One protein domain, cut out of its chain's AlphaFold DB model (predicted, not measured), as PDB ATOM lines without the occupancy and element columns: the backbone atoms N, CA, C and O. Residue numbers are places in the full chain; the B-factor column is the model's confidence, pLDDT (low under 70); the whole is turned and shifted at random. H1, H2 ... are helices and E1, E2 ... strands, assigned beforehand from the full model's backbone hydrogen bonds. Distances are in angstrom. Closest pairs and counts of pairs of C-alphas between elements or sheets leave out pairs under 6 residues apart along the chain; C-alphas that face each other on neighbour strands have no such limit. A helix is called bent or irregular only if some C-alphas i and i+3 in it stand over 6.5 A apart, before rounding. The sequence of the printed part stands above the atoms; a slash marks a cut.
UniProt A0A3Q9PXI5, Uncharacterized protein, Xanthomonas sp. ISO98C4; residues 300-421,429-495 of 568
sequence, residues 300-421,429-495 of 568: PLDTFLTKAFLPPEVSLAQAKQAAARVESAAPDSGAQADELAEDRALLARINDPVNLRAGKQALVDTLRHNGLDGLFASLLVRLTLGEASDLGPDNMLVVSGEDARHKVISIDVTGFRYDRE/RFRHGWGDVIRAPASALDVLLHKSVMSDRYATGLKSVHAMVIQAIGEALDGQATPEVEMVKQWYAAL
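This is residues 300 to 421 and 429 to 495 of the 568 residues of an uncharacterized protein of Xanthomonas sp. ISO98C4 (UniProt A0A3Q9PXI5). Two groups of helices are joined by one long bent helix, H8: its first arm, H8a, packs on H4 and H1, and its second arm, H8b, turns off at nearly a right angle and packs on H5, H6 and H7. H2 and H3, packed on each other, reach out beyond the first group as an arm, while the small hairpin of E1 and E2 packs on H1 and H5. The printed part has 189 residues, with eight named helices and two named strands in the order H1 H2 H3 H4 H5 E1 E2 H6 H7 H8; the class is mostly helix, and E1 - E2 is an antiparallel sheet. The whole is compact, with a radius of gyration of the C-alphas of 18.1 A and spans of 62 by 42 by 29 A.

Start with H1, residues 301 to 309, and H2, residues 316 to 328: they only just touch, with 3 pairs of C-alphas within 8 A, of H2 through residue 316 alone, which comes closest to Thr 303 at 6.2 A between C-alphas. H3, residues 334 to 350, touches H2 with residues 340 to 347 alone, at a steep tilt of 50 degrees, opposite ways; their closest C-alphas, of Ala 322 and Asp 343, are 5.0 A apart. H4, residues 353 to 370, touches H1 with residues 355 to 363 alone; the closest C-alphas, of Phe 309 and Gly 359, are 4.5 A apart. H5, residues 375 to 384, is apart from H4. Next find the hairpin of E1, residues 396 to 400, and E2, residues 406 to 410, antiparallel at 147 degrees, with N 397 and O 409 at 2.8 A and N 407 and O 399 at 2.9 A, within hydrogen-bond range. The closest C-alphas of H1 and E1 are those of Leu 301 and Leu 397, 4.9 A apart; those of H5 and E2 are Leu 375 and Val 408, 5.5 A apart. H6, residues 434 to 439, touches H5, closest at the C-alphas of Thr 384 and Trp 434, 5.5 A apart. H7, residues 441 to 448, touches H6 only at the corner, with the closest C-alphas, of Val 437 and Ala 444, 5.3 A apart. H8, residues 463 to 493, is the hub, touching five other helices; it was assigned as one helix by its hydrogen bonds but is bent, with C-alphas 476 and 479 8.1 A apart and its arms H8a, residues 463 to 476, and H8b, residues 479 to 493, about perpendicular at 84 degrees. H8a touches H4 at a shallow tilt of 35.0 degrees, only just short of steep, with the closest C-alphas, of Val 364 and Ala 472, 5.2 A apart. H8b touches H5 at a steep tilt of 40 degrees, closest at the C-alphas of Ala 377 and Glu 484, 5.2 A apart. Every O i to N i+4 pair is within hydrogen-bond range in H2, H4, H5, H6 and H8a, against 3 of 5 in H1, 11 of 13 in H3, 2 of 4 in H7 and 10 of 11 in H8b.

Find C-alpha 301 at (90.625, -4.534, 78.607), where H1 begins. From C-alpha 334 at (127.333, -9.641, 82.717) H3 runs 25.0 A, with a kink of 32 degrees near residue 341. H4 is 25.6 A long, H8a 20.0 A and H8b 22.8 A, ending at C-alpha 493 at (66.350, -12.499, 90.777).

The two C-alphas farthest apart, of Gly 334 and Ala 494, are 63.0 A apart. Residues 422 to 428 are not printed, and C-alphas 421 and 429 are 16.7 A apart across this cut. The links H5 to E1 and H7 to H8 are long, and residues 330 to 335, of which 334 and 335 belong to H3, stand free. Mean pLDDT of the printed part is 80.3; 44 residues are under 70, among them 385 to 394, 414 to 421 and 429 to 437.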
ATOM      1  N   PRO A 300      91.576  -6.058  74.136       87.00
ATOM      2  CA  PRO A 300      91.763  -6.508  75.516       87.00
ATOM      3  C   PRO A 300      91.638  -5.358  76.523       87.00
ATOM      4  O   PRO A 300      92.231  -4.291  76.330       87.00
ATOM      5  N   LEU A 301      90.890  -5.573  77.610       88.44
ATOM      6  CA  LEU A 301      90.625  -4.534  78.607       88.44
ATOM      7  C   LEU A 301      91.918  -4.051  79.279       88.44
ATOM      8  O   LEU A 301      92.072  -2.859  79.527       88.44
ATOM      9  N   ASP A 302      92.881  -4.941  79.525       84.81
ATOM     10  CA  ASP A 302      94.175  -4.566  80.104       84.81
ATOM     11  C   ASP A 302      94.947  -3.581  79.209       84.81
ATOM     12  O   ASP A 302      95.515  -2.597  79.685       84.81
ATOM     13  N   THR A 303      94.907  -3.806  77.901       87.44
ATOM     14  CA  THR A 303      95.521  -2.960  76.886       87.44
ATOM     15  C   THR A 303      94.784  -1.629  76.795       87.44
ATOM     16  O   THR A 303      95.435  -0.588  76.778       87.44
ATOM     17  N   PHE A 304      93.449  -1.639  76.795       91.44
ATOM     18  CA  PHE A 304      92.638  -0.417  76.825       91.44
ATOM     19  C   PHE A 304      92.971   0.457  78.045       91.44
ATOM     20  O   PHE A 304      93.309   1.630  77.890       91.44
ATOM     21  N   LEU A 305      92.964  -0.127  79.248       90.56
ATOM     22  CA  LEU A 305      93.174   0.600  80.504       90.56
ATOM     23  C   LEU A 305      94.607   1.124  80.671       90.56
ATOM     24  O   LEU A 305      94.821   2.127  81.345       90.56
ATOM     25  N   THR A 306      95.603   0.456  80.085       89.88
ATOM     26  CA  THR A 306      97.018   0.819  80.282       89.88
ATOM     27  C   THR A 306      97.602   1.671  79.162       89.88
ATOM     28  O   THR A 306      98.618   2.323  79.388       89.88
ATOM     29  N   LYS A 307      96.967   1.728  77.983       91.88
ATOM     30  CA  LYS A 307      97.491   2.427  76.796       91.88
ATOM     31  C   LYS A 307      97.925   3.869  77.076       91.88
ATOM     32  O   LYS A 307      98.963   4.288  76.582       91.88
ATOM     33  N   ALA A 308      97.168   4.608  77.888       94.31
ATOM     34  CA  ALA A 308      97.456   6.006  78.219       94.31
ATOM     35  C   ALA A 308      98.740   6.214  79.052       94.31
ATOM     36  O   ALA A 308      99.235   7.333  79.144       94.31
ATOM     37  N   PHE A 309      99.275   5.155  79.663       94.00
ATOM     38  CA  PHE A 309     100.470   5.196  80.513       94.00
ATOM     39  C   PHE A 309     101.739   4.755  79.781       94.00
ATOM     40  O   PHE A 309     102.841   4.890  80.316       94.00
ATOM     41  N   LEU A 310     101.594   4.179  78.588       92.94
ATOM     42  CA  LEU A 310     102.705   3.637  77.823       92.94
ATOM     43  C   LEU A 310     103.229   4.681  76.829       92.94
ATOM     44  O   LEU A 310     102.438   5.440  76.262       92.94
ATOM     45  N   PRO A 311     104.550   4.717  76.577       93.56
ATOM     46  CA  PRO A 311     105.092   5.432  75.431       93.56
ATOM     47  C   PRO A 311     104.374   5.035  74.126       93.56
ATOM     48  O   PRO A 311     104.065   3.853  73.965       93.56
ATOM     49  N   PRO A 312     104.136   5.966  73.181       90.12
ATOM     50  CA  PRO A 312     103.422   5.678  71.929       90.12
ATOM     51  C   PRO A 312     103.987   4.497  71.124       90.12
ATOM     52  O   PRO A 312     103.246   3.799  70.435       90.12
ATOM     53  N   GLU A 313     105.295   4.279  71.220       93.06
ATOM     54  CA  GLU A 313     106.059   3.235  70.542       93.06
ATOM     55  C   GLU A 313     106.113   1.892  71.296       93.06
ATOM     56  O   GLU A 313     106.683   0.927  70.789       93.06
ATOM     57  N   VAL A 314     105.528   1.806  72.497       92.56
ATOM     58  CA  VAL A 314     105.622   0.637  73.382       92.56
ATOM     59  C   VAL A 314     104.251   0.000  73.586       92.56
ATOM     60  O   VAL A 314     103.334   0.582  74.160       92.56
ATOM     61  N   SER A 315     104.128  -1.256  73.170       89.38
ATOM     62  CA  SER A 315     102.962  -2.088  73.473       89.38
ATOM     63  C   SER A 315     102.962  -2.563  74.927       89.38
ATOM     64  O   SER A 315     104.011  -2.715  75.560       89.38
ATOM     65  N   LEU A 316     101.776  -2.909  75.441       86.50
ATOM     66  CA  LEU A 316     101.663  -3.533  76.759       86.50
ATOM     67  C   LEU A 316     102.505  -4.814  76.833       86.50
ATOM     68  O   LEU A 316     103.210  -5.014  77.813       86.50
ATOM     69  N   ALA A 317     102.498  -5.650  75.790       84.19
ATOM     70  CA  ALA A 317     103.294  -6.876  75.750       84.19
ATOM     71  C   ALA A 317     104.800  -6.611  75.932       84.19
ATOM     72  O   ALA A 317     105.441  -7.292  76.732       84.19
ATOM     73  N   GLN A 318     105.347  -5.588  75.266       88.69
ATOM     74  CA  GLN A 318     106.750  -5.184  75.426       88.69
ATOM     75  C   GLN A 318     107.035  -4.680  76.843       88.69
ATOM     76  O   GLN A 318     108.021  -5.098  77.444       88.69
ATOM     77  N   ALA A 319     106.154  -3.852  77.413       89.44
ATOM     78  CA  ALA A 319     106.300  -3.380  78.790       89.44
ATOM     79  C   ALA A 319     106.267  -4.540  79.803       89.44
ATOM     80  O   ALA A 319     107.105  -4.601  80.702       89.44
ATOM     81  N   LYS A 320     105.345  -5.499  79.628       85.75
ATOM     82  CA  LYS A 320     105.260  -6.718  80.451       85.75
ATOM     83  C   LYS A 320     106.536  -7.562  80.322       85.75
ATOM     84  O   LYS A 320     107.028  -8.080  81.321       85.75
ATOM     85  N   GLN A 321     107.082  -7.688  79.113       85.69
ATOM     86  CA  GLN A 321     108.299  -8.460  78.856       85.69
ATOM     87  C   GLN A 321     109.541  -7.807  79.478       85.69
ATOM     88  O   GLN A 321     110.315  -8.505  80.130       85.69
ATOM     89  N   ALA A 322     109.696  -6.488  79.332       88.56
ATOM     90  CA  ALA A 322     110.760  -5.719  79.975       88.56
ATOM     91  C   ALA A 322     110.711  -5.885  81.498       88.56
ATOM     92  O   ALA A 322     111.712  -6.185  82.146       88.56
ATOM     93  N   ALA A 323     109.514  -5.787  82.074       86.62
ATOM     94  CA  ALA A 323     109.331  -5.942  83.504       86.62
ATOM     95  C   ALA A 323     109.653  -7.355  84.013       86.62
ATOM     96  O   ALA A 323     110.328  -7.502  85.031       86.62
ATOM     97  N   ALA A 324     109.246  -8.388  83.269       83.00
ATOM     98  CA  ALA A 324     109.593  -9.769  83.579       83.00
ATOM     99  C   ALA A 324     111.110 -10.018  83.496       83.00
ATOM    100  O   ALA A 324     111.661 -10.692  84.366       83.00
ATOM    101  N   ARG A 325     111.799  -9.455  82.490       84.69
ATOM    102  CA  ARG A 325     113.263  -9.557  82.367       84.69
ATOM    103  C   ARG A 325     113.969  -8.892  83.542       84.69
ATOM    104  O   ARG A 325     114.817  -9.533  84.159       84.69
ATOM    105  N   VAL A 326     113.551  -7.680  83.912       85.00
ATOM    106  CA  VAL A 326     114.098  -6.947  85.065       85.00
ATOM    107  C   VAL A 326     113.893  -7.698  86.378       85.00
ATOM    108  O   VAL A 326     114.807  -7.730  87.196       85.00
ATOM    109  N   GLU A 327     112.734  -8.330  86.574       81.25
ATOM    110  CA  GLU A 327     112.462  -9.153  87.758       81.25
ATOM    111  C   GLU A 327     113.309 -10.436  87.789       81.25
ATOM    112  O   GLU A 327     113.770 -10.850  88.850       81.25
ATOM    113  N   SER A 328     113.532 -11.063  86.631       77.12
ATOM    114  CA  SER A 328     114.281 -12.322  86.520       77.12
ATOM    115  C   SER A 328     115.807 -12.168  86.497       77.12
ATOM    116  O   SER A 328     116.515 -13.175  86.549       77.12
ATOM    117  N   ALA A 329     116.317 -10.938  86.390       75.81
ATOM    118  CA  ALA A 329     117.741 -10.673  86.257       75.81
ATOM    119  C   ALA A 329     118.503 -11.074  87.532       75.81
ATOM    120  O   ALA A 329     118.282 -10.519  88.611       75.81
ATOM    121  N   ALA A 330     119.425 -12.032  87.400       62.56
ATOM    122  CA  ALA A 330     120.359 -12.373  88.467       62.56
ATOM    123  C   ALA A 330     121.367 -11.222  88.674       62.56
ATOM    124  O   ALA A 330     121.734 -10.567  87.696       62.56
ATOM    125  N   PRO A 331     121.866 -10.988  89.904       56.94
ATOM    126  CA  PRO A 331     122.809  -9.900  90.185       56.94
ATOM    127  C   PRO A 331     124.093  -9.913  89.331       56.94
ATOM    128  O   PRO A 331     124.655  -8.849  89.094       56.94
ATOM    129  N   ASP A 332     124.511 -11.083  88.823       53.47
ATOM    130  CA  ASP A 332     125.858 -11.300  88.269       53.47
ATOM    131  C   ASP A 332     125.914 -11.702  86.773       53.47
ATOM    132  O   ASP A 332     126.963 -12.120  86.278       53.47
ATOM    133  N   SER A 333     124.825 -11.594  85.997       54.22
ATOM    134  CA  SER A 333     124.856 -11.954  84.565       54.22
ATOM    135  C   SER A 333     125.362 -10.801  83.683       54.22
ATOM    136  O   SER A 333     124.578 -10.042  83.114       54.22
ATOM    137  N   GLY A 334     126.683 -10.690  83.523       56.09
ATOM    138  CA  GLY A 334     127.333  -9.641  82.717       56.09
ATOM    139  C   GLY A 334     127.021  -9.646  81.208       56.09
ATOM    140  O   GLY A 334     127.369  -8.692  80.522       56.09
ATOM    141  N   ALA A 335     126.350 -10.676  80.677       53.81
ATOM    142  CA  ALA A 335     126.069 -10.822  79.243       53.81
ATOM    143  C   ALA A 335     124.797 -10.093  78.744       53.81
ATOM    144  O   ALA A 335     124.541 -10.103  77.546       53.81
ATOM    145  N   GLN A 336     124.001  -9.474  79.629       65.31
ATOM    146  CA  GLN A 336     122.733  -8.790  79.288       65.31
ATOM    147  C   GLN A 336     122.650  -7.347  79.827       65.31
ATOM    148  O   GLN A 336     121.561  -6.805  79.993       65.31
ATOM    149  N   ALA A 337     123.789  -6.723  80.148       73.19
ATOM    150  CA  ALA A 337     123.817  -5.449  80.869       73.19
ATOM    151  C   ALA A 337     123.120  -4.295  80.120       73.19
ATOM    152  O   ALA A 337     122.389  -3.533  80.752       73.19
ATOM    153  N   ASP A 338     123.297  -4.206  78.799       79.25
ATOM    154  CA  ASP A 338     122.752  -3.111  77.985       79.25
ATOM    155  C   ASP A 338     121.236  -3.250  77.766       79.25
ATOM    156  O   ASP A 338     120.489  -2.324  78.076       79.25
ATOM    157  N   GLU A 339     120.749  -4.429  77.357       82.75
ATOM    158  CA  GLU A 339     119.304  -4.707  77.220       82.75
ATOM    159  C   GLU A 339     118.561  -4.519  78.554       82.75
ATOM    160  O   GLU A 339     117.462  -3.966  78.611       82.75
ATOM    161  N   LEU A 340     119.182  -4.931  79.664       86.56
ATOM    162  CA  LEU A 340     118.619  -4.749  80.999       86.56
ATOM    163  C   LEU A 340     118.609  -3.273  81.427       86.56
ATOM    164  O   LEU A 340     117.705  -2.849  82.152       86.56
ATOM    165  N   ALA A 341     119.602  -2.483  81.011       87.44
ATOM    166  CA  ALA A 341     119.625  -1.043  81.245       87.44
ATOM    167  C   ALA A 341     118.510  -0.334  80.460       87.44
ATOM    168  O   ALA A 341     117.821   0.514  81.031       87.44
ATOM    169  N   GLU A 342     118.275  -0.726  79.206       90.56
ATOM    170  CA  GLU A 342     117.159  -0.235  78.388       90.56
ATOM    171  C   GLU A 342     115.800  -0.593  79.000       90.56
ATOM    172  O   GLU A 342     114.948   0.285  79.160       90.56
ATOM    173  N   ASP A 343     115.611  -1.842  79.436       91.31
ATOM    174  CA  ASP A 343     114.384  -2.267  80.114       91.31
ATOM    175  C   ASP A 343     114.147  -1.471  81.407       91.31
ATOM    176  O   ASP A 343     113.031  -1.019  81.677       91.31
ATOM    177  N   ARG A 344     115.195  -1.245  82.211       90.69
ATOM    178  CA  ARG A 344     115.109  -0.416  83.425       90.69
ATOM    179  C   ARG A 344     114.765   1.035  83.096       90.69
ATOM    180  O   ARG A 344     113.935   1.617  83.792       90.69
ATOM    181  N   ALA A 345     115.359   1.609  82.052       92.88
ATOM    182  CA  ALA A 345     115.062   2.968  81.606       92.88
ATOM    183  C   ALA A 345     113.612   3.096  81.110       92.88
ATOM    184  O   ALA A 345     112.921   4.056  81.460       92.88
ATOM    185  N   LEU A 346     113.119   2.100  80.369       93.56
ATOM    186  CA  LEU A 346     111.725   2.026  79.944       93.56
ATOM    187  C   LEU A 346     110.778   1.981  81.149       93.56
ATOM    188  O   LEU A 346     109.841   2.778  81.226       93.56
ATOM    189  N   LEU A 347     111.028   1.093  82.117       91.81
ATOM    190  CA  LEU A 347     110.202   0.998  83.324       91.81
ATOM    191  C   LEU A 347     110.269   2.272  84.168       91.81
ATOM    192  O   LEU A 347     109.240   2.675  84.710       91.81
ATOM    193  N   ALA A 348     111.429   2.926  84.259       92.81
ATOM    194  CA  ALA A 348     111.573   4.209  84.941       92.81
ATOM    195  C   ALA A 348     110.748   5.307  84.253       92.81
ATOM    196  O   ALA A 348     110.043   6.047  84.931       92.81
ATOM    197  N   ARG A 349     110.754   5.362  82.915       94.81
ATOM    198  CA  ARG A 349     109.928   6.298  82.137       94.81
ATOM    199  C   ARG A 349     108.432   6.031  82.318       94.81
ATOM    200  O   ARG A 349     107.679   6.983  82.500       94.81
ATOM    201  N   ILE A 350     107.997   4.769  82.296       93.25
ATOM    202  CA  ILE A 350     106.590   4.389  82.531       93.25
ATOM    203  C   ILE A 350     106.153   4.760  83.956       93.25
ATOM    204  O   ILE A 350     105.048   5.257  84.161       93.25
ATOM    205  N   ASN A 351     107.017   4.526  84.946       91.94
ATOM    206  CA  ASN A 351     106.729   4.798  86.356       91.94
ATOM    207  C   ASN A 351     107.057   6.242  86.783       91.94
ATOM    208  O   ASN A 351     106.937   6.558  87.969       91.94
ATOM    209  N   ASP A 352     107.449   7.117  85.854       94.94
ATOM    210  CA  ASP A 352     107.706   8.521  86.158       94.94
ATOM    211  C   ASP A 352     106.424   9.190  86.703       94.94
ATOM    212  O   ASP A 352     105.358   9.087  86.084       94.94
ATOM    213  N   PRO A 353     106.479   9.896  87.851       96.25
ATOM    214  CA  PRO A 353     105.292  10.477  88.470       96.25
ATOM    215  C   PRO A 353     104.526  11.482  87.602       96.25
ATOM    216  O   PRO A 353     103.338  11.697  87.850       96.25
ATOM    217  N   VAL A 354     105.178  12.158  86.650       96.56
ATOM    218  CA  VAL A 354     104.519  13.077  85.709       96.56
ATOM    219  C   VAL A 354     103.762  12.273  84.657       96.56
ATOM    220  O   VAL A 354     102.578  12.534  84.442       96.56
ATOM    221  N   ASN A 355     104.396  11.248  84.082       95.31
ATOM    222  CA  ASN A 355     103.764  10.366  83.097       95.31
ATOM    223  C   ASN A 355     102.581   9.595  83.694       95.31
ATOM    224  O   ASN A 355     101.526   9.514  83.073       95.31
ATOM    225  N   LEU A 356     102.707   9.103  84.931       95.56
ATOM    226  CA  LEU A 356     101.614   8.436  85.645       95.56
ATOM    227  C   LEU A 356     100.402   9.357  85.843       95.56
ATOM    228  O   LEU A 356      99.266   8.936  85.629       95.56
ATOM    229  N   ARG A 357     100.626  10.622  86.222       97.31
ATOM    230  CA  ARG A 357      99.546  11.611  86.383       97.31
ATOM    231  C   ARG A 357      98.901  11.977  85.049       97.31
ATOM    232  O   ARG A 357      97.677  12.042  84.977       97.31
ATOM    233  N   ALA A 358      99.706  12.179  84.006       97.06
ATOM    234  CA  ALA A 358      99.208  12.461  82.663       97.06
ATOM    235  C   ALA A 358      98.380  11.289  82.111       97.06
ATOM    236  O   ALA A 358      97.262  11.497  81.644       97.06
ATOM    237  N   GLY A 359      98.881  10.057  82.244       97.12
ATOM    238  CA  GLY A 359      98.175   8.844  81.836       97.12
ATOM    239  C   GLY A 359      96.871   8.634  82.603       97.12
ATOM    240  O   GLY A 359      95.847   8.329  81.994       97.12
ATOM    241  N   LYS A 360      96.864   8.893  83.922       97.62
ATOM    242  CA  LYS A 360      95.637   8.873  84.733       97.62
ATOM    243  C   LYS A 360      94.610   9.863  84.185       97.62
ATOM    244  O   LYS A 360      93.470   9.469  83.962       97.62
ATOM    245  N   GLN A 361      95.001  11.120  83.963       98.38
ATOM    246  CA  GLN A 361      94.079  12.147  83.477       98.38
ATOM    247  C   GLN A 361      93.527  11.795  82.092       98.38
ATOM    248  O   GLN A 361      92.320  11.858  81.887       98.38
ATOM    249  N   ALA A 362      94.381  11.336  81.176       97.69
ATOM    250  CA  ALA A 362      93.955  10.908  79.847       97.69
ATOM    251  C   ALA A 362      92.963   9.729  79.900       97.69
ATOM    252  O   ALA A 362      91.986   9.705  79.148       97.69
ATOM    253  N   LEU A 363      93.175   8.767  80.808       97.25
ATOM    254  CA  LEU A 363      92.224   7.677  81.029       97.25
ATOM    255  C   LEU A 363      90.906   8.193  81.622       97.25
ATOM    256  O   LEU A 363      89.845   7.806  81.141       97.25
ATOM    257  N   VAL A 364      90.947   9.089  82.614       98.19
ATOM    258  CA  VAL A 364      89.743   9.724  83.182       98.19
ATOM    259  C   VAL A 364      88.945  10.446  82.098       98.19
ATOM    260  O   VAL A 364      87.733  10.261  82.014       98.19
ATOM    261  N   ASP A 365      89.607  11.228  81.246       97.69
ATOM    262  CA  ASP A 365      88.957  11.970  80.164       97.69
ATOM    263  C   ASP A 365      88.308  11.015  79.153       97.69
ATOM    264  O   ASP A 365      87.149  11.203  78.778       97.69
ATOM    265  N   THR A 366      89.014   9.940  78.787       96.12
ATOM    266  CA  THR A 366      88.493   8.878  77.911       96.12
ATOM    267  C   THR A 366      87.247   8.227  78.516       96.12
ATOM    268  O   THR A 366      86.209   8.143  77.863       96.12
ATOM    269  N   LEU A 367      87.311   7.814  79.785       96.25
ATOM    270  CA  LEU A 367      86.203   7.157  80.480       96.25
ATOM    271  C   LEU A 367      85.008   8.097  80.691       96.25
ATOM    272  O   LEU A 367      83.866   7.667  80.571       96.25
ATOM    273  N   ARG A 368      85.230   9.389  80.950       95.19
ATOM    274  CA  ARG A 368      84.142  10.378  81.051       95.19
ATOM    275  C   ARG A 368      83.482  10.652  79.703       95.19
ATOM    276  O   ARG A 368      82.278  10.902  79.662       95.19
ATOM    277  N   HIS A 369      84.255  10.634  78.617       93.88
ATOM    278  CA  HIS A 369      83.744  10.916  77.278       93.88
ATOM    279  C   HIS A 369      83.004   9.719  76.675       93.88
ATOM    280  O   HIS A 369      81.885   9.869  76.187       93.88
ATOM    281  N   ASN A 370      83.609   8.532  76.736       93.56
ATOM    282  CA  ASN A 370      83.121   7.329  76.066       93.56
ATOM    283  C   ASN A 370      82.498   6.299  77.017       93.56
ATOM    284  O   ASN A 370      81.901   5.336  76.548       93.56
ATOM    285  N   GLY A 371      82.592   6.476  78.335       93.25
ATOM    286  CA  GLY A 371      82.119   5.477  79.292       93.25
ATOM    287  C   GLY A 371      82.930   4.183  79.260       93.25
ATOM    288  O   GLY A 371      83.946   4.078  78.574       93.25
ATOM    289  N   LEU A 372      82.462   3.197  80.024       93.81
ATOM    290  CA  LEU A 372      82.935   1.813  79.980       93.81
ATOM    291  C   LEU A 372      81.850   0.902  80.566       93.81
ATOM    292  O   LEU A 372      81.972   0.404  81.684       93.81
ATOM    293  N   ASP A 373      80.735   0.776  79.854       92.44
ATOM    294  CA  ASP A 373      79.519   0.142  80.373       92.44
ATOM    295  C   ASP A 373      79.692  -1.372  80.507       92.44
ATOM    296  O   ASP A 373      80.299  -2.023  79.660       92.44
ATOM    297  N   GLY A 374      79.132  -1.948  81.564       89.69
ATOM    298  CA  GLY A 374      79.202  -3.376  81.860       89.69
ATOM    299  C   GLY A 374      80.457  -3.809  82.620       89.69
ATOM    300  O   GLY A 374      80.602  -5.007  82.875       89.69
ATOM    301  N   LEU A 375      81.357  -2.891  83.001       90.75
ATOM    302  CA  LEU A 375      82.562  -3.222  83.775       90.75
ATOM    303  C   LEU A 375      82.212  -3.844  85.133       90.75
ATOM    304  O   LEU A 375      82.653  -4.951  85.442       90.75
ATOM    305  N   PHE A 376      81.420  -3.147  85.946       89.25
ATOM    306  CA  PHE A 376      81.069  -3.595  87.294       89.25
ATOM    307  C   PHE A 376      80.122  -4.787  87.243       89.25
ATOM    308  O   PHE A 376      80.249  -5.706  88.053       89.25
ATOM    309  N   ALA A 377      79.230  -4.816  86.252       87.94
ATOM    310  CA  ALA A 377      78.394  -5.975  85.986       87.94
ATOM    311  C   ALA A 377      79.242  -7.226  85.688       87.94
ATOM    312  O   ALA A 377      79.026  -8.274  86.298       87.94
ATOM    313  N   SER A 378      80.243  -7.106  84.811       85.88
ATOM    314  CA  SER A 378      81.157  -8.199  84.462       85.88
ATOM    315  C   SER A 378      81.982  -8.658  85.666       85.88
ATOM    316  O   SER A 378      82.035  -9.856  85.947       85.88
ATOM    317  N   LEU A 379      82.566  -7.725  86.428       83.06
ATOM    318  CA  LEU A 379      83.318  -8.045  87.647       83.06
ATOM    319  C   LEU A 379      82.444  -8.788  88.669       83.06
ATOM    320  O   LEU A 379      82.839  -9.834  89.183       83.06
ATOM    321  N   LEU A 380      81.230  -8.295  88.930       81.06
ATOM    322  CA  LEU A 380      80.324  -8.908  89.898       81.06
ATOM    323  C   LEU A 380      79.830 -10.291  89.458       81.06
ATOM    324  O   LEU A 380      79.766 -11.206  90.282       81.06
ATOM    325  N   VAL A 381      79.478 -10.472  88.182       78.81
ATOM    326  CA  VAL A 381      79.052 -11.787  87.681       78.81
ATOM    327  C   VAL A 381      80.176 -12.800  87.827       78.81
ATOM    328  O   VAL A 381      79.930 -13.897  88.324       78.81
ATOM    329  N   ARG A 382      81.409 -12.429  87.476       76.62
ATOM    330  CA  ARG A 382      82.560 -13.325  87.612       76.62
ATOM    331  C   ARG A 382      82.830 -13.688  89.081       76.62
ATOM    332  O   ARG A 382      82.995 -14.871  89.375       76.62
ATOM    333  N   LEU A 383      82.737 -12.729  90.015       73.38
ATOM    334  CA  LEU A 383      82.783 -13.027  91.459       73.38
ATOM    335  C   LEU A 383      81.657 -13.987  91.884       73.38
ATOM    336  O   LEU A 383      81.884 -14.881  92.697       73.38
ATOM    337  N   THR A 384      80.446 -13.816  91.344       70.81
ATOM    338  CA  THR A 384      79.276 -14.650  91.684       70.81
ATOM    339  C   THR A 384      79.437 -16.094  91.206       70.81
ATOM    340  O   THR A 384      79.022 -17.026  91.891       70.81
ATOM    341  N   LEU A 385      80.090 -16.301  90.059       68.50
ATOM    342  CA  LEU A 385      80.364 -17.626  89.494       68.50
ATOM    343  C   LEU A 385      81.579 -18.323  90.140       68.50
ATOM    344  O   LEU A 385      81.955 -19.427  89.736       68.50
ATOM    345  N   GLY A 386      82.144 -17.722  91.190       56.66
ATOM    346  CA  GLY A 386      83.190 -18.315  92.015       56.66
ATOM    347  C   GLY A 386      84.591 -18.194  91.429       56.66
ATOM    348  O   GLY A 386      85.519 -18.847  91.917       56.66
ATOM    349  N   GLU A 387      84.785 -17.380  90.387       52.84
ATOM    350  CA  GLU A 387      86.140 -16.995  90.021       52.84
ATOM    351  C   GLU A 387      86.821 -16.440  91.275       52.84
ATOM    352  O   GLU A 387      86.277 -15.579  91.967       52.84
ATOM    353  N   ALA A 388      87.976 -17.016  91.621       48.53
ATOM    354  CA  ALA A 388      88.777 -16.557  92.748       48.53
ATOM    355  C   ALA A 388      89.106 -15.059  92.583       48.53
ATOM    356  O   ALA A 388      88.803 -14.449  91.559       48.53
ATOM    357  N   SER A 389      89.857 -14.494  93.526       43.66
ATOM    358  CA  SER A 389      90.544 -13.189  93.439       43.66
ATOM    359  C   SER A 389      91.423 -12.959  92.180       43.66
ATOM    360  O   SER A 389      92.146 -11.977  92.089       43.66
ATOM    361  N   ASP A 390      91.363 -13.862  91.200       47.12
ATOM    362  CA  ASP A 390      91.998 -13.863  89.887       47.12
ATOM    363  C   ASP A 390      91.055 -13.288  88.801       47.12
ATOM    364  O   ASP A 390      90.977 -13.810  87.686       47.12
ATOM    365  N   LEU A 391      90.302 -12.220  89.115       50.62
ATOM    366  CA  LEU A 391      89.509 -11.472  88.128       50.62
ATOM    367  C   LEU A 391      90.404 -10.547  87.305       50.62
ATOM    368  O   LEU A 391      90.330  -9.320  87.364       50.62
ATOM    369  N   GLY A 392      91.286 -11.156  86.520       57.25
ATOM    370  CA  GLY A 392      92.134 -10.418  85.605       57.25
ATOM    371  C   GLY A 392      91.323  -9.714  84.499       57.25
ATOM    372  O   GLY A 392      90.356 -10.288  83.974       57.25
ATOM    373  N   PRO A 393      91.714  -8.485  84.103       56.94
ATOM    374  CA  PRO A 393      91.177  -7.799  82.923       56.94
ATOM    375  C   PRO A 393      91.544  -8.483  81.596       56.94
ATOM    376  O   PRO A 393      91.018  -8.115  80.556       56.94
ATOM    377  N   ASP A 394      92.423  -9.481  81.601       61.59
ATOM    378  CA  ASP A 394      92.830 -10.247  80.417       61.59
ATOM    379  C   ASP A 394      91.730 -11.168  79.864       61.59
ATOM    380  O   ASP A 394      91.755 -11.508  78.684       61.59
ATOM    381  N   ASN A 395      90.733 -11.500  80.685       75.12
ATOM    382  CA  ASN A 395      89.525 -12.230  80.285       75.12
ATOM    383  C   ASN A 395      88.343 -11.291  79.982       75.12
ATOM    384  O   ASN A 395      87.178 -11.684  80.008       75.12
ATOM    385  N   MET A 396      88.622 -10.013  79.735       84.81
ATOM    386  CA  MET A 396      87.625  -9.033  79.327       84.81
ATOM    387  C   MET A 396      88.111  -8.294  78.091       84.81
ATOM    388  O   MET A 396      89.294  -7.981  77.950       84.81
ATOM    389  N   LEU A 397      87.179  -7.992  77.200       88.56
ATOM    390  CA  LEU A 397      87.418  -7.168  76.032       88.56
ATOM    391  C   LEU A 397      86.542  -5.919  76.090       88.56
ATOM    392  O   LEU A 397      85.519  -5.874  76.773       88.56
ATOM    393  N   VAL A 398      86.959  -4.908  75.346       92.25
ATOM    394  CA  VAL A 398      86.255  -3.654  75.136       92.25
ATOM    395  C   VAL A 398      85.834  -3.596  73.678       92.25
ATOM    396  O   VAL A 398      86.668  -3.747  72.787       92.25
ATOM    397  N   VAL A 399      84.548  -3.362  73.450       92.31
ATOM    398  CA  VAL A 399      83.958  -3.134  72.125       92.31
ATOM    399  C   VAL A 399      83.322  -1.750  72.077       92.31
ATOM    400  O   VAL A 399      83.019  -1.150  73.115       92.31
ATOM    401  N   SER A 400      83.117  -1.228  70.871       88.69
ATOM    402  CA  SER A 400      82.359   0.010  70.683       88.69
ATOM    403  C   SER A 400      80.874  -0.318  70.559       88.69
ATOM    404  O   SER A 400      80.480  -1.112  69.712       88.69
ATOM    405  N   GLY A 401      80.047   0.283  71.411       84.38
ATOM    406  CA  GLY A 401      78.598   0.200  71.296       84.38
ATOM    407  C   GLY A 401      78.072   0.991  70.097       84.38
ATOM    408  O   GLY A 401      78.742   1.881  69.574       84.38
ATOM    409  N   GLU A 402      76.831   0.711  69.696       83.88
ATOM    410  CA  GLU A 402      76.125   1.482  68.657       83.88
ATOM    411  C   GLU A 402      75.961   2.966  69.040       83.88
ATOM    412  O   GLU A 402      75.877   3.838  68.178       83.88
ATOM    413  N   ASP A 403      75.968   3.259  70.341       86.75
ATOM    414  CA  ASP A 403      75.946   4.599  70.931       86.75
ATOM    415  C   ASP A 403      77.338   5.251  71.037       86.75
ATOM    416  O   ASP A 403      77.486   6.281  71.697       86.75
ATOM    417  N   ALA A 404      78.358   4.648  70.416       85.44
ATOM    418  CA  ALA A 404      79.770   5.028  70.489       85.44
ATOM    419  C   ALA A 404      80.380   5.002  71.905       85.44
ATOM    420  O   ALA A 404      81.523   5.443  72.092       85.44
ATOM    421  N   ARG A 405      79.661   4.470  72.906       91.44
ATOM    422  CA  ARG A 405      80.224   4.223  74.235       91.44
ATOM    423  C   ARG A 405      81.019   2.927  74.243       91.44
ATOM    424  O   ARG A 405      80.657   1.965  73.566       91.44
ATOM    425  N   HIS A 406      82.078   2.872  75.038       93.94
ATOM    426  CA  HIS A 406      82.804   1.626  75.254       93.94
ATOM    427  C   HIS A 406      81.983   0.682  76.126       93.94
ATOM    428  O   HIS A 406      81.383   1.106  77.116       93.94
ATOM    429  N   LYS A 407      81.971  -0.600  75.764       92.81
ATOM    430  CA  LYS A 407      81.254  -1.656  76.478       92.81
ATOM    431  C   LYS A 407      82.222  -2.784  76.814       92.81
ATOM    432  O   LYS A 407      83.061  -3.141  75.985       92.81
ATOM    433  N   VAL A 408      82.100  -3.344  78.008       91.50
ATOM    434  CA  VAL A 408      82.892  -4.487  78.462       91.50
ATOM    435  C   VAL A 408      82.155  -5.774  78.137       91.50
ATOM    436  O   VAL A 408      80.992  -5.951  78.499       91.50
ATOM    437  N   ILE A 409      82.869  -6.694  77.500       88.75
ATOM    438  CA  ILE A 409      82.455  -8.082  77.337       88.75
ATOM    439  C   ILE A 409      83.420  -8.982  78.098       88.75
ATOM    440  O   ILE A 409      84.635  -8.820  78.045       88.75
ATOM    441  N   SER A 410      82.877  -9.944  78.825       85.12
ATOM    442  CA  SER A 410      83.649 -11.037  79.409       85.12
ATOM    443  C   SER A 410      83.830 -12.154  78.388       85.12
ATOM    444  O   SER A 410      82.883 -12.517  77.689       85.12
ATOM    445  N   ILE A 411      85.030 -12.715  78.361       78.69
ATOM    446  CA  ILE A 411      85.401 -13.910  77.609       78.69
ATOM    447  C   ILE A 411      86.014 -14.917  78.575       78.69
ATOM    448  O   ILE A 411      86.523 -14.535  79.627       78.69
ATOM    449  N   ASP A 412      86.024 -16.196  78.202       70.81
ATOM    450  CA  ASP A 412      86.752 -17.225  78.959       70.81
ATOM    451  C   ASP A 412      86.348 -17.273  80.445       70.81
ATOM    452  O   ASP A 412      87.183 -17.490  81.325       70.81
ATOM    453  N   VAL A 413      85.063 -17.014  80.730       71.31
ATOM    454  CA  VAL A 413      84.553 -16.970  82.102       71.31
ATOM    455  C   VAL A 413      84.632 -18.366  82.689       71.31
ATOM    456  O   VAL A 413      83.924 -19.280  82.281       71.31
ATOM    457  N   THR A 414      85.507 -18.539  83.664       65.69
ATOM    458  CA  THR A 414      85.737 -19.802  84.341       65.69
ATOM    459  C   THR A 414      84.547 -20.092  85.249       65.69
ATOM    460  O   THR A 414      84.352 -19.463  86.284       65.69
ATOM    461  N   GLY A 415      83.676 -21.008  84.828       62.72
ATOM    462  CA  GLY A 415      82.396 -21.174  85.516       62.72
ATOM    463  C   GLY A 415      82.480 -21.805  86.897       62.72
ATOM    464  O   GLY A 415      83.505 -22.374  87.258       62.72
ATOM    465  N   PHE A 416      81.361 -21.745  87.622       62.69
ATOM    466  CA  PHE A 416      81.055 -22.400  88.904       62.69
ATOM    467  C   PHE A 416      82.259 -23.002  89.629       62.69
ATOM    468  O   PHE A 416      82.524 -24.211  89.586       62.69
ATOM    469  N   ARG A 417      83.021 -22.141  90.297       54.47
ATOM    470  CA  ARG A 417      84.161 -22.556  91.107       54.47
ATOM    471  C   ARG A 417      83.768 -22.531  92.583       54.47
ATOM    472  O   ARG A 417      83.397 -21.505  93.129       54.47
ATOM    473  N   TYR A 418      83.878 -23.686  93.231       53.72
ATOM    474  CA  TYR A 418      83.855 -23.768  94.692       53.72
ATOM    475  C   TYR A 418      85.122 -23.141  95.264       53.72
ATOM    476  O   TYR A 418      86.183 -23.241  94.625       53.72
ATOM    477  N   ASP A 419      84.990 -22.567  96.462       48.28
ATOM    478  CA  ASP A 419      86.088 -21.984  97.223       48.28
ATOM    479  C   ASP A 419      87.297 -22.917  97.220       48.28
ATOM    480  O   ASP A 419      87.222 -24.115  97.517       48.28
ATOM    481  N   ARG A 420      88.451 -22.360  96.863       48.16
ATOM    482  CA  ARG A 420      89.726 -23.022  97.089       48.16
ATOM    483  C   ARG A 420      90.015 -22.872  98.578       48.16
ATOM    484  O   ARG A 420      90.629 -21.892  98.972       48.16
ATOM    485  N   GLU A 421      89.582 -23.828  99.400       37.19
ATOM    486  CA  GLU A 421      89.763 -23.805 100.868       37.19
ATOM    487  C   GLU A 421      91.216 -23.536 101.327       37.19
ATOM    488  O   GLU A 421      91.440 -23.190 102.484       37.19
ATOM    489  N   ARG A 429      89.320  -9.476 106.744       35.69
ATOM    490  CA  ARG A 429      88.524  -8.234 106.690       35.69
ATOM    491  C   ARG A 429      88.001  -7.910 105.291       35.69
ATOM    492  O   ARG A 429      87.056  -7.144 105.179       35.69
ATOM    493  N   PHE A 430      88.584  -8.513 104.252       41.84
ATOM    494  CA  PHE A 430      88.220  -8.296 102.849       41.84
ATOM    495  C   PHE A 430      87.622  -9.543 102.189       41.84
ATOM    496  O   PHE A 430      87.609  -9.654 100.964       41.84
ATOM    497  N   ARG A 431      87.059 -10.464 102.986       47.69
ATOM    498  CA  ARG A 431      86.136 -11.503 102.496       47.69
ATOM    499  C   ARG A 431      84.789 -10.895 102.083       47.69
ATOM    500  O   ARG A 431      83.739 -11.393 102.478       47.69
ATOM    501  N   HIS A 432      84.801  -9.817 101.304       45.28
ATOM    502  CA  HIS A 432      83.592  -9.362 100.642       45.28
ATOM    503  C   HIS A 432      83.272 -10.376  99.554       45.28
ATOM    504  O   HIS A 432      83.773 -10.303  98.434       45.28
ATOM    505  N   GLY A 433      82.466 -11.374  99.908       53.47
ATOM    506  CA  GLY A 433      81.839 -12.212  98.902       53.47
ATOM    507  C   GLY A 433      80.985 -11.329  97.994       53.47
ATOM    508  O   GLY A 433      80.488 -10.284  98.417       53.47
ATOM    509  N   TRP A 434      80.746 -11.768  96.761       63.16
ATOM    510  CA  TRP A 434      79.771 -11.149  95.851       63.16
ATOM    511  C   TRP A 434      78.434 -10.826  96.548       63.16
ATOM    512  O   TRP A 434      77.789  -9.820  96.258       63.16
ATOM    513  N   GLY A 435      78.047 -11.638  97.538       61.72
ATOM    514  CA  GLY A 435      76.845 -11.445  98.340       61.72
ATOM    515  C   GLY A 435      76.843 -10.181  99.205       61.72
ATOM    516  O   GLY A 435      75.767  -9.765  99.621       61.72
ATOM    517  N   ASP A 436      77.987  -9.570  99.505       65.19
ATOM    518  CA  ASP A 436      78.067  -8.283 100.210       65.19
ATOM    519  C   ASP A 436      77.791  -7.126  99.248       65.19
ATOM    520  O   ASP A 436      76.958  -6.270  99.546       65.19
ATOM    521  N   VAL A 437      78.393  -7.171  98.055       69.88
ATOM    522  CA  VAL A 437      78.179  -6.191  96.974       69.88
ATOM    523  C   VAL A 437      76.717  -6.164  96.535       69.88
ATOM    524  O   VAL A 437      76.128  -5.103  96.375       69.88
ATOM    525  N   ILE A 438      76.089  -7.333  96.417       70.12
ATOM    526  CA  ILE A 438      74.668  -7.448  96.062       70.12
ATOM    527  C   ILE A 438      73.734  -6.968  97.189       70.12
ATOM    528  O   ILE A 438      72.637  -6.471  96.916       70.12
ATOM    529  N   ARG A 439      74.147  -7.091  98.461       67.88
ATOM    530  CA  ARG A 439      73.373  -6.579  99.608       67.88
ATOM    531  C   ARG A 439      73.436  -5.062  99.716       67.88
ATOM    532  O   ARG A 439      72.430  -4.454 100.069       67.88
ATOM    533  N   ALA A 440      74.591  -4.476  99.427       77.44
ATOM    534  CA  ALA A 440      74.806  -3.041  99.482       77.44
ATOM    535  C   ALA A 440      75.442  -2.545  98.173       77.44
ATOM    536  O   ALA A 440      76.637  -2.265  98.148       77.44
ATOM    537  N   PRO A 441      74.660  -2.381  97.089       83.25
ATOM    538  CA  PRO A 441      75.196  -1.938  95.797       83.25
ATOM    539  C   PRO A 441      75.932  -0.595  95.848       83.25
ATOM    540  O   PRO A 441      76.833  -0.362  95.053       83.25
ATOM    541  N   ALA A 442      75.632   0.244  96.844       84.75
ATOM    542  CA  ALA A 442      76.370   1.474  97.118       84.75
ATOM    543  C   ALA A 442      77.860   1.254  97.462       84.75
ATOM    544  O   ALA A 442      78.663   2.148  97.228       84.75
ATOM    545  N   SER A 443      78.256   0.086  97.985       82.25
ATOM    546  CA  SER A 443      79.668  -0.245  98.245       82.25
ATOM    547  C   SER A 443      80.351  -0.936  97.060       82.25
ATOM    548  O   SER A 443      81.480  -1.406  97.190       82.25
ATOM    549  N   ALA A 444      79.668  -1.066  95.916       84.25
ATOM    550  CA  ALA A 444      80.179  -1.801  94.763       84.25
ATOM    551  C   ALA A 444      81.504  -1.246  94.251       84.25
ATOM    552  O   ALA A 444      82.393  -2.030  93.931       84.25
ATOM    553  N   LEU A 445      81.644   0.080  94.201       87.62
ATOM    554  CA  LEU A 445      82.855   0.721  93.704       87.62
ATOM    555  C   LEU A 445      84.082   0.293  94.520       87.62
ATOM    556  O   LEU A 445      85.038  -0.238  93.962       87.62
ATOM    557  N   ASP A 446      84.011   0.447  95.843       82.75
ATOM    558  CA  ASP A 446      85.118   0.136  96.748       82.75
ATOM    559  C   ASP A 446      85.466  -1.353  96.743       82.75
ATOM    560  O   ASP A 446      86.641  -1.724  96.743       82.75
ATOM    561  N   VAL A 447      84.451  -2.220  96.723       78.94
ATOM    562  CA  VAL A 447      84.663  -3.668  96.784       78.94
ATOM    563  C   VAL A 447      85.183  -4.213  95.456       78.94
ATOM    564  O   VAL A 447      86.153  -4.968  95.456       78.94
ATOM    565  N   LEU A 448      84.572  -3.845  94.325       81.50
ATOM    566  CA  LEU A 448      84.926  -4.399  93.012       81.50
ATOM    567  C   LEU A 448      86.249  -3.843  92.474       81.50
ATOM    568  O   LEU A 448      86.910  -4.516  91.688       81.50
ATOM    569  N   LEU A 449      86.660  -2.654  92.918       83.38
ATOM    570  CA  LEU A 449      87.978  -2.090  92.616       83.38
ATOM    571  C   LEU A 449      89.025  -2.403  93.688       83.38
ATOM    572  O   LEU A 449      90.181  -1.984  93.564       83.38
ATOM    573  N   HIS A 450      88.657  -3.134  94.745       77.75
ATOM    574  CA  HIS A 450      89.612  -3.512  95.770       77.75
ATOM    575  C   HIS A 450      90.745  -4.326  95.148       77.75
ATOM    576  O   HIS A 450      90.542  -5.162  94.262       77.75
ATOM    577  N   LYS A 451      91.960  -4.133  95.669       70.69
ATOM    578  CA  LYS A 451      93.134  -4.839  95.162       70.69
ATOM    579  C   LYS A 451      92.939  -6.349  95.160       70.69
ATOM    580  O   LYS A 451      93.454  -6.953  94.261       70.69
ATOM    581  N   SER A 452      92.197  -6.961  96.086       65.06
ATOM    582  CA  SER A 452      91.967  -8.421  96.077       65.06
ATOM    583  C   SER A 452      91.023  -8.908  94.976       65.06
ATOM    584  O   SER A 452      90.854 -10.110  94.822       65.06
ATOM    585  N   VAL A 453      90.337  -7.997  94.288       68.88
ATOM    586  CA  VAL A 453      89.480  -8.301  93.140       68.88
ATOM    587  C   VAL A 453      90.264  -8.059  91.854       68.88
ATOM    588  O   VAL A 453      90.240  -8.889  90.957       68.88
ATOM    589  N   MET A 454      91.042  -6.976  91.794       70.62
ATOM    590  CA  MET A 454      91.846  -6.606  90.625       70.62
ATOM    591  C   MET A 454      93.359  -6.911  90.769       70.62
ATOM    592  O   MET A 454      94.170  -6.284  90.091       70.62
ATOM    593  N   SER A 455      93.794  -7.842  91.637       54.81
ATOM    594  CA  SER A 455      95.194  -7.905  92.129       54.81
ATOM    595  C   SER A 455      96.235  -8.411  91.143       54.81
ATOM    596  O   SER A 455      97.348  -7.885  91.137       54.81
ATOM    597  N   ASP A 456      95.933  -9.454  90.367       52.41
ATOM    598  CA  ASP A 456      96.985 -10.446  90.079       52.41
ATOM    599  C   ASP A 456      97.422 -10.580  88.612       52.41
ATOM    600  O   ASP A 456      98.259 -11.429  88.305       52.41
ATOM    601  N   ARG A 457      96.933  -9.735  87.690       52.91
ATOM    602  CA  ARG A 457      97.296  -9.845  86.255       52.91
ATOM    603  C   ARG A 457      97.769  -8.571  85.554       52.91
ATOM    604  O   ARG A 457      98.097  -8.608  84.363       52.91
ATOM    605  N   TYR A 458      97.923  -7.465  86.277       55.97
ATOM    606  CA  TYR A 458      98.815  -6.402  85.804       55.97
ATOM    607  C   TYR A 458     100.248  -6.881  86.020       55.97
ATOM    608  O   TYR A 458     100.597  -7.287  87.126       55.97
ATOM    609  N   ALA A 459     101.059  -6.909  84.961       54.56
ATOM    610  CA  ALA A 459     102.384  -7.515  85.046       54.56
ATOM    611  C   ALA A 459     103.219  -6.900  86.172       54.56
ATOM    612  O   ALA A 459     103.143  -5.691  86.436       54.56
ATOM    613  N   THR A 460     104.043  -7.738  86.808       58.97
ATOM    614  CA  THR A 460     105.065  -7.282  87.746       58.97
ATOM    615  C   THR A 460     105.827  -6.111  87.133       58.97
ATOM    616  O   THR A 460     106.071  -6.118  85.938       58.97
ATOM    617  N   GLY A 461     106.134  -5.070  87.912       66.12
ATOM    618  CA  GLY A 461     106.781  -3.841  87.424       66.12
ATOM    619  C   GLY A 461     105.840  -2.739  86.912       66.12
ATOM    620  O   GLY A 461     106.285  -1.604  86.755       66.12
ATOM    621  N   LEU A 462     104.536  -3.009  86.759       81.38
ATOM    622  CA  LEU A 462     103.510  -2.007  86.407       81.38
ATOM    623  C   LEU A 462     102.559  -1.670  87.573       81.38
ATOM    624  O   LEU A 462     101.441  -1.199  87.372       81.38
ATOM    625  N   LYS A 463     102.998  -1.896  88.819       84.88
ATOM    626  CA  LYS A 463     102.176  -1.704  90.033       84.88
ATOM    627  C   LYS A 463     101.671  -0.263  90.184       84.88
ATOM    628  O   LYS A 463     100.517  -0.057  90.551       84.88
ATOM    629  N   SER A 464     102.510   0.723  89.868       87.75
ATOM    630  CA  SER A 464     102.142   2.144  89.945       87.75
ATOM    631  C   SER A 464     101.092   2.515  88.897       87.75
ATOM    632  O   SER A 464     100.145   3.232  89.210       87.75
ATOM    633  N   VAL A 465     101.215   1.974  87.678       89.50
ATOM    634  CA  VAL A 465     100.210   2.127  86.614       89.50
ATOM    635  C   VAL A 465      98.878   1.542  87.066       89.50
ATOM    636  O   VAL A 465      97.856   2.212  86.978       89.50
ATOM    637  N   HIS A 466      98.886   0.331  87.626       86.12
ATOM    638  CA  HIS A 466      97.672  -0.305  88.132       86.12
ATOM    639  C   HIS A 466      96.976   0.548  89.208       86.12
ATOM    640  O   HIS A 466      95.775   0.790  89.116       86.12
ATOM    641  N   ALA A 467      97.722   1.085  90.178       87.81
ATOM    642  CA  ALA A 467      97.149   1.978  91.184       87.81
ATOM    643  C   ALA A 467      96.489   3.223  90.556       87.81
ATOM    644  O   ALA A 467      95.416   3.636  90.994       87.81
ATOM    645  N   MET A 468      97.095   3.798  89.511       93.19
ATOM    646  CA  MET A 468      96.509   4.927  88.781       93.19
ATOM    647  C   MET A 468      95.268   4.534  87.974       93.19
ATOM    648  O   MET A 468      94.315   5.305  87.942       93.19
ATOM    649  N   VAL A 469      95.248   3.345  87.363       91.19
ATOM    650  CA  VAL A 469      94.075   2.807  86.652       91.19
ATOM    651  C   VAL A 469      92.889   2.660  87.602       91.19
ATOM    652  O   VAL A 469      91.811   3.160  87.298       91.19
ATOM    653  N   ILE A 470      93.092   2.050  88.773       89.56
ATOM    654  CA  ILE A 470      92.032   1.895  89.782       89.56
ATOM    655  C   ILE A 470      91.490   3.257  90.224       89.56
ATOM    656  O   ILE A 470      90.277   3.448  90.284       89.56
ATOM    657  N   GLN A 471      92.371   4.236  90.456       92.38
ATOM    658  CA  GLN A 471      91.941   5.599  90.776       92.38
ATOM    659  C   GLN A 471      91.173   6.263  89.628       92.38
ATOM    660  O   GLN A 471      90.194   6.955  89.888       92.38
ATOM    661  N   ALA A 472      91.607   6.087  88.378       94.94
ATOM    662  CA  ALA A 472      90.936   6.659  87.214       94.94
ATOM    663  C   ALA A 472      89.531   6.071  87.022       94.94
ATOM    664  O   ALA A 472      88.590   6.822  86.785       94.94
ATOM    665  N   ILE A 473      89.383   4.751  87.173       93.88
ATOM    666  CA  ILE A 473      88.082   4.072  87.124       93.88
ATOM    667  C   ILE A 473      87.185   4.586  88.254       93.88
ATOM    668  O   ILE A 473      86.050   4.974  87.990       93.88
ATOM    669  N   GLY A 474      87.711   4.647  89.483       93.19
ATOM    670  CA  GLY A 474      86.992   5.178  90.641       93.19
ATOM    671  C   GLY A 474      86.491   6.607  90.426       93.19
ATOM    672  O   GLY A 474      85.343   6.911  90.713       93.19
ATOM    673  N   GLU A 475      87.328   7.476  89.860       95.25
ATOM    674  CA  GLU A 475      86.993   8.882  89.625       95.25
ATOM    675  C   GLU A 475      86.026   9.095  88.447       95.25
ATOM    676  O   GLU A 475      85.177   9.989  88.483       95.25
ATOM    677  N   ALA A 476      86.179   8.327  87.368       96.00
ATOM    678  CA  ALA A 476      85.411   8.532  86.144       96.00
ATOM    679  C   ALA A 476      84.066   7.794  86.143       96.00
ATOM    680  O   ALA A 476      83.126   8.275  85.512       96.00
ATOM    681  N   LEU A 477      83.974   6.647  86.826       93.62
ATOM    682  CA  LEU A 477      82.832   5.727  86.750       93.62
ATOM    683  C   LEU A 477      82.089   5.535  88.087       93.62
ATOM    684  O   LEU A 477      81.276   4.616  88.188       93.62
ATOM    685  N   ASP A 478      82.314   6.387  89.095       90.62
ATOM    686  CA  ASP A 478      81.638   6.334  90.409       90.62
ATOM    687  C   ASP A 478      80.108   6.170  90.286       90.62
ATOM    688  O   ASP A 478      79.506   5.234  90.817       90.62
ATOM    689  N   GLY A 479      79.479   7.001  89.447       91.12
ATOM    690  CA  GLY A 479      78.034   6.958  89.199       91.12
ATOM    691  C   GLY A 479      77.526   5.720  88.444       91.12
ATOM    692  O   GLY A 479      76.316   5.572  88.280       91.12
ATOM    693  N   GLN A 480      78.411   4.840  87.968       92.38
ATOM    694  CA  GLN A 480      78.070   3.677  87.144       92.38
ATOM    695  C   GLN A 480      78.042   2.362  87.942       92.38
ATOM    696  O   GLN A 480      77.283   1.455  87.595       92.38
ATOM    697  N   ALA A 481      78.805   2.261  89.036       90.88
ATOM    698  CA  ALA A 481      78.937   1.021  89.806       90.88
ATOM    699  C   ALA A 481      77.610   0.547  90.415       90.88
ATOM    700  O   ALA A 481      77.213  -0.605  90.234       90.88
ATOM    701  N   THR A 482      76.895   1.444  91.100       91.88
ATOM    702  CA  THR A 482      75.631   1.096  91.774       91.88
ATOM    703  C   THR A 482      74.549   0.636  90.779       91.88
ATOM    704  O   THR A 482      73.998  -0.449  90.982       91.88
ATOM    705  N   PRO A 483      74.249   1.376  89.686       91.69
ATOM    706  CA  PRO A 483      73.258   0.938  88.699       91.69
ATOM    707  C   PRO A 483      73.568  -0.419  88.054       91.69
ATOM    708  O   PRO A 483      72.661  -1.227  87.854       91.69
ATOM    709  N   GLU A 484      74.836  -0.697  87.742       91.19
ATOM    710  CA  GLU A 484      75.227  -1.973  87.137       91.19
ATOM    711  C   GLU A 484      75.081  -3.154  88.094       91.19
ATOM    712  O   GLU A 484      74.618  -4.224  87.694       91.19
ATOM    713  N   VAL A 485      75.430  -2.971  89.366       87.44
ATOM    714  CA  VAL A 485      75.235  -4.013  90.377       87.44
ATOM    715  C   VAL A 485      73.751  -4.285  90.618       87.44
ATOM    716  O   VAL A 485      73.352  -5.448  90.702       87.44
ATOM    717  N   GLU A 486      72.914  -3.246  90.665       86.94
ATOM    718  CA  GLU A 486      71.459  -3.420  90.758       86.94
ATOM    719  C   GLU A 486      70.896  -4.163  89.539       86.94
ATOM    720  O   GLU A 486      70.051  -5.048  89.683       86.94
ATOM    721  N   MET A 487      71.414  -3.892  88.336       86.69
ATOM    722  CA  MET A 487      71.049  -4.640  87.131       86.69
ATOM    723  C   MET A 487      71.389  -6.133  87.257       86.69
ATOM    724  O   MET A 487      70.548  -6.972  86.919       86.69
ATOM    725  N   VAL A 488      72.591  -6.479  87.739       83.12
ATOM    726  CA  VAL A 488      73.006  -7.878  87.966       83.12
ATOM    727  C   VAL A 488      72.110  -8.549  89.002       83.12
ATOM    728  O   VAL A 488      71.642  -9.667  88.789       83.12
ATOM    729  N   LYS A 489      71.813  -7.856  90.103       80.94
ATOM    730  CA  LYS A 489      70.919  -8.353  91.153       80.94
ATOM    731  C   LYS A 489      69.527  -8.670  90.609       80.94
ATOM    732  O   LYS A 489      69.020  -9.764  90.837       80.94
ATOM    733  N   GLN A 490      68.936  -7.749  89.848       81.25
ATOM    734  CA  GLN A 490      67.632  -7.951  89.208       81.25
ATOM    735  C   GLN A 490      67.659  -9.073  88.166       81.25
ATOM    736  O   GLN A 490      66.665  -9.771  87.988       81.25
ATOM    737  N   TRP A 491      68.777  -9.244  87.456       83.44
ATOM    738  CA  TRP A 491      68.946 -10.345  86.511       83.44
ATOM    739  C   TRP A 491      68.942 -11.705  87.215       83.44
ATOM    740  O   TRP A 491      68.143 -12.558  86.840       83.44
ATOM    741  N   TYR A 492      69.738 -11.878  88.276       75.62
ATOM    742  CA  TYR A 492      69.745 -13.117  89.065       75.62
ATOM    743  C   TYR A 492      68.391 -13.400  89.724       75.62
ATOM    744  O   TYR A 492      67.948 -14.543  89.727       75.62
ATOM    745  N   ALA A 493      67.695 -12.367  90.211       74.88
ATOM    746  CA  ALA A 493      66.350 -12.499  90.777       74.88
ATOM    747  C   ALA A 493      65.306 -13.006  89.765       74.88
ATOM    748  O   ALA A 493      64.294 -13.586  90.153       74.88
ATOM    749  N   ALA A 494      65.531 -12.748  88.474       76.62
ATOM    750  CA  ALA A 494      64.649 -13.141  87.383       76.62
ATOM    751  C   ALA A 494      65.103 -14.428  86.669       76.62
ATOM    752  O   ALA A 494      64.454 -14.840  85.705       76.62
ATOM    753  N   LEU A 495      66.213 -15.040  87.099       74.62
ATOM    754  CA  LEU A 495      66.755 -16.248  86.488       74.62
ATOM    755  C   LEU A 495      65.803 -17.428  86.718       74.62
ATOM    756  O   LEU A 495      65.459 -17.750  87.854       74.62
TER     757      LEU A 495